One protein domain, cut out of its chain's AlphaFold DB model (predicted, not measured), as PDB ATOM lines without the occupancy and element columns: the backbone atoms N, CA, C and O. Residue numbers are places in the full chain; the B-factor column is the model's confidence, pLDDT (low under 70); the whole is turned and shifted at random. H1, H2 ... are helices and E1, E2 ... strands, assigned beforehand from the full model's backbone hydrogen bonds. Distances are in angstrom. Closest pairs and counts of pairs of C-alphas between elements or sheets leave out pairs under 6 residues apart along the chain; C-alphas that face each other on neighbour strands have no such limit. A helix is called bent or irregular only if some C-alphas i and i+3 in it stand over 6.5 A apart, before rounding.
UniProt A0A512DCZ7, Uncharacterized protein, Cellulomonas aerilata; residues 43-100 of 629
ATOM      1  N   ALA A  43     -12.119  26.797 -43.133       93.56
ATOM      2  CA  ALA A  43     -12.309  25.402 -43.502       93.56
ATOM      3  C   ALA A  43     -11.441  25.035 -44.707       93.56
ATOM      4  O   ALA A  43     -11.155  25.864 -45.571       93.56
ATOM      5  N   ARG A  44     -11.023  23.773 -44.770       93.88
ATOM      6  CA  ARG A  44     -10.382  23.183 -45.947       93.88
ATOM      7  C   ARG A  44     -11.465  22.791 -46.942       93.88
ATOM      8  O   ARG A  44     -12.357  22.028 -46.582       93.88
ATOM      9  N   ASP A  45     -11.360  23.280 -48.176       95.94
ATOM     10  CA  ASP A  45     -12.175  22.773 -49.279       95.94
ATOM     11  C   ASP A  45     -11.539  21.506 -49.856       95.94
ATOM     12  O   ASP A  45     -10.458  21.567 -50.439       95.94
ATOM     13  N   THR A  46     -12.185  20.355 -49.677       95.56
ATOM     14  CA  THR A  46     -11.669  19.052 -50.132       95.56
ATOM     15  C   THR A  46     -11.710  18.888 -51.648       95.56
ATOM     16  O   THR A  46     -11.183  17.912 -52.173       95.56
ATOM     17  N   ARG A  47     -12.370  19.807 -52.359       96.06
ATOM     18  CA  ARG A  47     -12.435  19.819 -53.825       96.06
ATOM     19  C   ARG A  47     -11.226  20.517 -54.444       96.06
ATOM     20  O   ARG A  47     -11.031  20.427 -55.652       96.06
ATOM     21  N   LEU A  48     -10.451  21.235 -53.633       93.06
ATOM     22  CA  LEU A  48      -9.264  21.960 -54.058       93.06
ATOM     23  C   LEU A  48      -7.990  21.199 -53.644       93.06
ATOM     24  O   LEU A  48      -8.016  20.466 -52.651       93.06
ATOM     25  N   PRO A  49      -6.867  21.360 -54.374       87.94
ATOM     26  CA  PRO A  49      -5.587  20.758 -54.008       87.94
ATOM     27  C   PRO A  49      -5.149  21.039 -52.560       87.94
ATOM     28  O   PRO A  49      -5.419  22.103 -51.992       87.94
ATOM     29  N   LEU A  50      -4.407  20.093 -51.972       76.00
ATOM     30  CA  LEU A  50      -3.775  20.237 -50.658       76.00
ATOM     31  C   LEU A  50      -2.709  21.343 -50.751       76.00
ATOM     32  O   LEU A  50      -1.638  21.129 -51.301       76.00
ATOM     33  N   GLY A  51      -3.055  22.554 -50.312       72.56
ATOM     34  CA  GLY A  51      -2.234  23.761 -50.490       72.56
ATOM     35  C   GLY A  51      -3.015  24.964 -51.019       72.56
ATOM     36  O   GLY A  51      -2.561  26.100 -50.897       72.56
ATOM     37  N   SER A  52      -4.230  24.754 -51.537       82.00
ATOM     38  CA  SER A  52      -5.126  25.867 -51.859       82.00
ATOM     39  C   SER A  52      -5.451  26.702 -50.612       82.00
ATOM     40  O   SER A  52      -5.440  26.167 -49.497       82.00
ATOM     41  N   PRO A  53      -5.755  28.002 -50.758       80.69
ATOM     42  CA  PRO A  53      -6.188  28.827 -49.638       80.69
ATOM     43  C   PRO A  53      -7.373  28.202 -48.893       80.69
ATOM     44  O   PRO A  53      -8.242  27.569 -49.497       80.69
ATOM     45  N   LEU A  54      -7.402  28.365 -47.570       87.62
ATOM     46  CA  LEU A  54      -8.559  27.961 -46.780       87.62
ATOM     47  C   LEU A  54      -9.759  28.854 -47.096       87.62
ATOM     48  O   LEU A  54      -9.615  30.053 -47.330       87.62
ATOM     49  N   VAL A  55     -10.953  28.274 -47.033       91.06
ATOM     50  CA  VAL A  55     -12.206  29.018 -47.145       91.06
ATOM     51  C   VAL A  55     -12.435  29.763 -45.838       91.06
ATOM     52  O   VAL A  55     -12.663  29.135 -44.802       91.06
ATOM     53  N   HIS A  56     -12.361  31.093 -45.888       89.81
ATOM     54  CA  HIS A  56     -12.722  31.965 -44.775       89.81
ATOM     55  C   HIS A  56     -14.242  32.154 -44.719       89.81
ATOM     56  O   HIS A  56     -14.889  32.363 -45.743       89.81
ATOM     57  N   LEU A  57     -14.808  32.076 -43.518       90.50
ATOM     58  CA  LEU A  57     -16.218  32.325 -43.259       90.50
ATOM     59  C   LEU A  57     -16.405  33.749 -42.731       90.50
ATOM     60  O   LEU A  57     -16.154  34.032 -41.551       90.50
ATOM     61  N   GLU A  58     -16.872  34.640 -43.605       88.12
ATOM     62  CA  GLU A  58     -17.230  35.998 -43.207       88.12
ATOM     63  C   GLU A  58     -18.502  36.022 -42.356       88.12
ATOM     64  O   GLU A  58     -19.308  35.084 -42.318       88.12
ATOM     65  N   ARG A  59     -18.716  37.143 -41.664       86.81
ATOM     66  CA  ARG A  59     -19.976  37.382 -40.952       86.81
ATOM     67  C   ARG A  59     -21.139  37.421 -41.946       86.81
ATOM     68  O   ARG A  59     -21.076  38.122 -42.949       86.81
ATOM     69  N   GLY A  60     -22.215  36.702 -41.637       90.44
ATOM     70  CA  GLY A  60     -23.417  36.630 -42.470       90.44
ATOM     71  C   GLY A  60     -23.358  35.555 -43.558       90.44
ATOM     72  O   GLY A  60     -24.346  35.353 -44.258       90.44
ATOM     73  N   GLN A  61     -22.243  34.833 -43.699       94.69
ATOM     74  CA  GLN A  61     -22.081  33.802 -44.726       94.69
ATOM     75  C   GLN A  61     -22.450  32.390 -44.253       94.69
ATOM     76  O   GLN A  61     -22.375  31.449 -45.047       94.69
ATOM     77  N   ALA A  62     -22.881  32.204 -42.998       94.94
ATOM     78  CA  ALA A  62     -23.194  30.874 -42.474       94.94
ATOM     79  C   ALA A  62     -24.180  30.088 -43.355       94.94
ATOM     80  O   ALA A  62     -23.968  28.903 -43.614       94.94
ATOM     81  N   ASP A  63     -25.253  30.728 -43.822       95.75
ATOM     82  CA  ASP A  63     -26.279  30.061 -44.630       95.75
ATOM     83  C   ASP A  63     -25.729  29.615 -45.994       95.75
ATOM     84  O   ASP A  63     -26.021  28.497 -46.429       95.75
ATOM     85  N   ALA A  64     -24.864  30.429 -46.608       95.88
ATOM     86  CA  ALA A  64     -24.256  30.152 -47.908       95.88
ATOM     87  C   ALA A  64     -23.344  28.913 -47.880       95.88
ATOM     88  O   ALA A  64     -23.340  28.120 -48.822       95.88
ATOM     89  N   VAL A  65     -22.609  28.689 -46.785       96.56
ATOM     90  CA  VAL A  65     -21.642  27.577 -46.692       96.56
ATOM     91  C   VAL A  65     -22.224  26.280 -46.114       96.56
ATOM     92  O   VAL A  65     -21.602  25.219 -46.214       96.56
ATOM     93  N   ARG A  66     -23.435  26.306 -45.534       96.75
ATOM     94  CA  ARG A  66     -24.063  25.124 -44.901       96.75
ATOM     95  C   ARG A  66     -24.267  23.947 -45.849       96.75
ATOM     96  O   ARG A  66     -24.269  22.809 -45.381       96.75
ATOM     97  N   GLY A  67     -24.522  24.202 -47.132       97.06
ATOM     98  CA  GLY A  67     -24.661  23.147 -48.140       97.06
ATOM     99  C   GLY A  67     -23.346  22.391 -48.333       97.06
ATOM    100  O   GLY A  67     -23.311  21.171 -48.190       97.06
ATOM    101  N   ALA A  68     -22.253  23.131 -48.537       97.31
ATOM    102  CA  ALA A  68     -20.917  22.573 -48.731       97.31
ATOM    103  C   ALA A  68     -20.393  21.832 -47.487       97.31
ATOM    104  O   ALA A  68     -19.832  20.748 -47.614       97.31
ATOM    105  N   VAL A  69     -20.640  22.356 -46.278       97.19
ATOM    106  CA  VAL A  69     -20.298  21.655 -45.024       97.19
ATOM    107  C   VAL A  69     -21.084  20.349 -44.875       97.19
ATOM    108  O   VAL A  69     -20.505  19.322 -44.531       97.19
ATOM    109  N   ARG A  70     -22.394  20.346 -45.168       96.25
ATOM    110  CA  ARG A  70     -23.215  19.119 -45.118       96.25
ATOM    111  C   ARG A  70     -22.768  18.070 -46.135       96.25
ATOM    112  O   ARG A  70     -22.805  16.888 -45.817       96.25
ATOM    113  N   ALA A  71     -22.322  18.507 -47.311       96.75
ATOM    114  CA  ALA A  71     -21.758  17.645 -48.346       96.75
ATOM    115  C   ALA A  71     -20.329  17.153 -48.032       96.75
ATOM    116  O   ALA A  71     -19.758  16.406 -48.820       96.75
ATOM    117  N   GLY A  72     -19.732  17.577 -46.910       95.69
ATOM    118  CA  GLY A  72     -18.364  17.210 -46.538       95.69
ATOM    119  C   GLY A  72     -17.286  17.886 -47.388       95.69
ATOM    120  O   GLY A  72     -16.143  17.454 -47.363       95.69
ATOM    121  N   HIS A  73     -17.631  18.935 -48.140       97.38
ATOM    122  CA  HIS A  73     -16.667  19.676 -48.958       97.38
ATOM    123  C   HIS A  73     -15.846  20.658 -48.136       97.38
ATOM    124  O   HIS A  73     -14.732  20.975 -48.517       97.38
ATOM    125  N   LEU A  74     -16.389  21.144 -47.020       97.12
ATOM    126  CA  LEU A  74     -15.699  22.048 -46.107       97.12
ATOM    127  C   LEU A  74     -15.457  21.337 -44.777       97.12
ATOM    128  O   LEU A  74     -16.405  21.046 -44.043       97.12
ATOM    129  N   VAL A  75     -14.186  21.068 -44.486       95.00
ATOM    130  CA  VAL A  75     -13.741  20.264 -43.341       95.00
ATOM    131  C   VAL A  75     -12.708  21.001 -42.490       95.00
ATOM    132  O   VAL A  75     -12.218  22.072 -42.862       95.00
ATOM    133  N   CYS A  76     -12.374  20.437 -41.332       91.44
ATOM    134  CA  CYS A  76     -11.337  20.959 -40.456       91.44
ATOM    135  C   CYS A  76      -9.988  21.033 -41.173       91.44
ATOM    136  O   CYS A  76      -9.552  20.034 -41.743       91.44
ATOM    137  N   PRO A  77      -9.317  22.200 -41.164       88.19
ATOM    138  CA  PRO A  77      -8.040  22.355 -41.850       88.19
ATOM    139  C   PRO A  77      -6.855  21.778 -41.068       88.19
ATOM    140  O   PRO A  77      -5.742  21.788 -41.583       88.19
ATOM    141  N   ILE A  78      -7.075  21.313 -39.838       86.06
ATOM    142  CA  ILE A  78      -6.021  20.818 -38.955       86.06
ATOM    143  C   ILE A  78      -5.662  19.391 -39.369       86.06
ATOM    144  O   ILE A  78      -6.511  18.496 -39.362       86.06
ATOM    145  N   ALA A  79      -4.400  19.192 -39.746       80.88
ATOM    146  CA  ALA A  79      -3.890  17.893 -40.160       80.88
ATOM    147  C   ALA A  79      -4.039  16.860 -39.030       80.88
ATOM    148  O   ALA A  79      -3.799  17.156 -37.861       80.88
ATOM    149  N   GLY A  80      -4.474  15.645 -39.374       82.50
ATOM    150  CA  GLY A  80      -4.691  14.578 -38.392       82.50
ATOM    151  C   GLY A  80      -5.877  14.807 -37.447       82.50
ATOM    152  O   GLY A  80      -5.973  14.129 -36.426       82.50
ATOM    153  N   CYS A  81      -6.786  15.742 -37.760       86.81
ATOM    154  CA  CYS A  81      -8.013  15.924 -36.989       86.81
ATOM    155  C   CYS A  81      -8.824  14.606 -36.948       86.81
ATOM    156  O   CYS A  81      -9.201  14.114 -38.013       86.81
ATOM    157  N   PRO A  82      -9.116  14.039 -35.756       87.81
ATOM    158  CA  PRO A  82      -9.793  12.741 -35.654       87.81
ATOM    159  C   PRO A  82     -11.220  12.734 -36.215       87.81
ATOM    160  O   PRO A  82     -11.691  11.706 -36.694       87.81
ATOM    161  N   ASP A  83     -11.908  13.875 -36.158       91.38
ATOM    162  CA  ASP A  83     -13.192  14.093 -36.822       91.38
ATOM    163  C   ASP A  83     -13.157  15.448 -37.537       91.38
ATOM    164  O   ASP A  83     -13.470  16.472 -36.928       91.38
ATOM    165  N   PRO A  84     -12.786  15.486 -38.827       91.81
ATOM    166  CA  PRO A  84     -12.667  16.736 -39.563       91.81
ATOM    167  C   PRO A  84     -14.034  17.309 -39.974       91.81
ATOM    168  O   PRO A  84     -14.098  18.360 -40.612       91.81
ATOM    169  N   SER A  85     -15.147  16.648 -39.642       93.38
ATOM    170  CA  SER A  85     -16.473  17.079 -40.073       93.38
ATOM    171  C   SER A  85     -16.942  18.308 -39.302       93.38
ATOM    172  O   SER A  85     -17.041  18.312 -38.071       93.38
ATOM    173  N   PHE A  86     -17.355  19.336 -40.038       94.44
ATOM    174  CA  PHE A  86     -17.927  20.536 -39.446       94.44
ATOM    175  C   PHE A  86     -19.458  20.557 -39.423       94.44
ATOM    176  O   PHE A  86     -20.162  19.836 -40.133       94.44
ATOM    177  N   VAL A  87     -19.965  21.449 -38.577       94.75
ATOM    178  CA  VAL A  87     -21.262  22.113 -38.667       94.75
ATOM    179  C   VAL A  87     -21.022  23.621 -38.715       94.75
ATOM    180  O   VAL A  87     -20.002  24.109 -38.231       94.75
ATOM    181  N   VAL A  88     -21.972  24.371 -39.265       95.00
ATOM    182  CA  VAL A  88     -21.904  25.838 -39.304       95.00
ATOM    183  C   VAL A  88     -22.815  26.405 -38.227       95.00
ATOM    184  O   VAL A  88     -24.003  26.077 -38.181       95.00
ATOM    185  N   ARG A  89     -22.275  27.269 -37.372       92.00
ATOM    186  CA  ARG A  89     -23.002  27.979 -36.314       92.00
ATOM    187  C   ARG A  89     -22.981  29.482 -36.596       92.00
ATOM    188  O   ARG A  89     -22.061  29.973 -37.234       92.00
ATOM    189  N   GLY A  90     -24.001  30.196 -36.125       87.12
ATOM    190  CA  GLY A  90     -24.180  31.629 -36.382       87.12
ATOM    191  C   GLY A  90     -25.373  32.224 -35.630       87.12
ATOM    192  O   GLY A  90     -25.900  31.591 -34.710       87.12
ATOM    193  N   LYS A  91     -25.828  33.409 -36.059       81.50
ATOM    194  CA  LYS A  91     -26.940  34.225 -35.506       81.50
ATOM    195  C   LYS A  91     -26.590  35.059 -34.270       81.50
ATOM    196  O   LYS A  91     -26.494  36.274 -34.367       81.50
ATOM    197  N   THR A  92     -26.436  34.435 -33.101       77.69
ATOM    198  CA  THR A  92     -26.196  35.165 -31.833       77.69
ATOM    199  C   THR A  92     -24.717  35.446 -31.570       77.69
ATOM    200  O   THR A  92     -24.381  36.286 -30.740       77.69
ATOM    201  N   ARG A  93     -23.827  34.737 -32.269       78.62
ATOM    202  CA  ARG A  93     -22.369  34.914 -32.262       78.62
ATOM    203  C   ARG A  93     -21.878  35.042 -33.705       78.62
ATOM    204  O   ARG A  93     -22.632  34.734 -34.625       78.62
ATOM    205  N   ARG A  94     -20.613  35.452 -33.886       84.81
ATOM    206  CA  ARG A  94     -19.934  35.431 -35.193       84.81
ATOM    207  C   ARG A  94     -20.122  34.060 -35.855       84.81
ATOM    208  O   ARG A  94     -19.997  33.036 -35.179       84.81
ATOM    209  N   ASP A  95     -20.412  34.062 -37.152       91.38
ATOM    210  CA  ASP A  95     -20.511  32.843 -37.953       91.38
ATOM    211  C   ASP A  95     -19.195  32.060 -37.907       91.38
ATOM    212  O   ASP A  95     -18.114  32.637 -38.026       91.38
ATOM    213  N   HIS A  96     -19.282  30.754 -37.666       91.50
ATOM    214  CA  HIS A  96     -18.114  29.891 -37.511       91.50
ATOM    215  C   HIS A  96     -18.415  28.437 -37.852       91.50
ATOM    216  O   HIS A  96     -19.541  27.948 -37.722       91.50
ATOM    217  N   PHE A  97     -17.365  27.727 -38.232       92.62
ATOM    218  CA  PHE A  97     -17.319  26.281 -38.239       92.62
ATOM    219  C   PHE A  97     -17.173  25.758 -36.808       92.62
ATOM    220  O   PHE A  97     -16.536  26.362 -35.945       92.62
ATOM    221  N   ALA A  98     -17.782  24.616 -36.529       91.62
ATOM    222  CA  ALA A  98     -17.613  23.901 -35.277       91.62
ATOM    223  C   ALA A  98     -17.601  22.408 -35.565       91.62
ATOM    224  O   ALA A  98     -18.361  21.939 -36.407       91.62
ATOM    225  N   HIS A  99     -16.791  21.649 -34.836       91.88
ATOM    226  CA  HIS A  99     -16.913  20.197 -34.863       91.88
ATOM    227  C   HIS A  99     -18.296  19.760 -34.365       91.88
ATOM    228  O   HIS A  99     -18.969  20.471 -33.598       91.88
ATOM    229  N   ARG A 100     -18.733  18.584 -34.816       89.69
ATOM    230  CA  ARG A 100     -19.989  17.983 -34.361       89.69
ATOM    231  C   ARG A 100     -19.945  17.736 -32.843       89.69
ATOM    232  O   ARG A 100     -18.874  17.494 -32.283       89.69
TER     233      ARG A 100
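What this domain is: This is residues 43 to 100 of the 629 residues of an uncharacterized protein of Cellulomonas aerilata (UniProt A0A512DCZ7). Little regular structure is here: one short helix, H1, packs on a hairpin of two strands, chiefly on E2, amid long loops. The 58 printed residues hold E1, H1, E2, E3 in that order, mixed in class, with 20 residues in named elements; E2 and E3 are antiparallel. The whole is compact, radius of gyration of the C-alphas 10.9 A, spanning 32 by 21 by 17 A.

How they stand to each other: Start at E1, residues 43 to 45, which pairs with no named strand; its residues 44 to 45 pair antiparallel with residues 74 to 75. In H1, residues 62 to 70, irregular with C-alphas 64 and 67 at 7.0 A, 3 of 5 O i to N i+4 pairs are within hydrogen-bond range. Its closest C-alphas to E2, residues 86 to 89, are Arg 66 and Val 88, 6.0 A. In the hairpin with E3, residues 96 to 99, find N 87 and O 98 at 2.7 A.

Where its parts are: Find C-alpha 43 at (-12.309, 25.402, -43.502); E1 runs 6.3 A. H1 runs 12.0 A, E2 9.5 A and E3 10.1 A, to C-alpha 99 at (-16.913, 20.197, -34.863).

The domain as a whole: The farthest C-alphas, Pro 49 and Thr 92, are 33.5 A apart. Links E1 to H1 and H1 to E2 are long. The printed part has no cut, and no printed residue is under 70 in pLDDT.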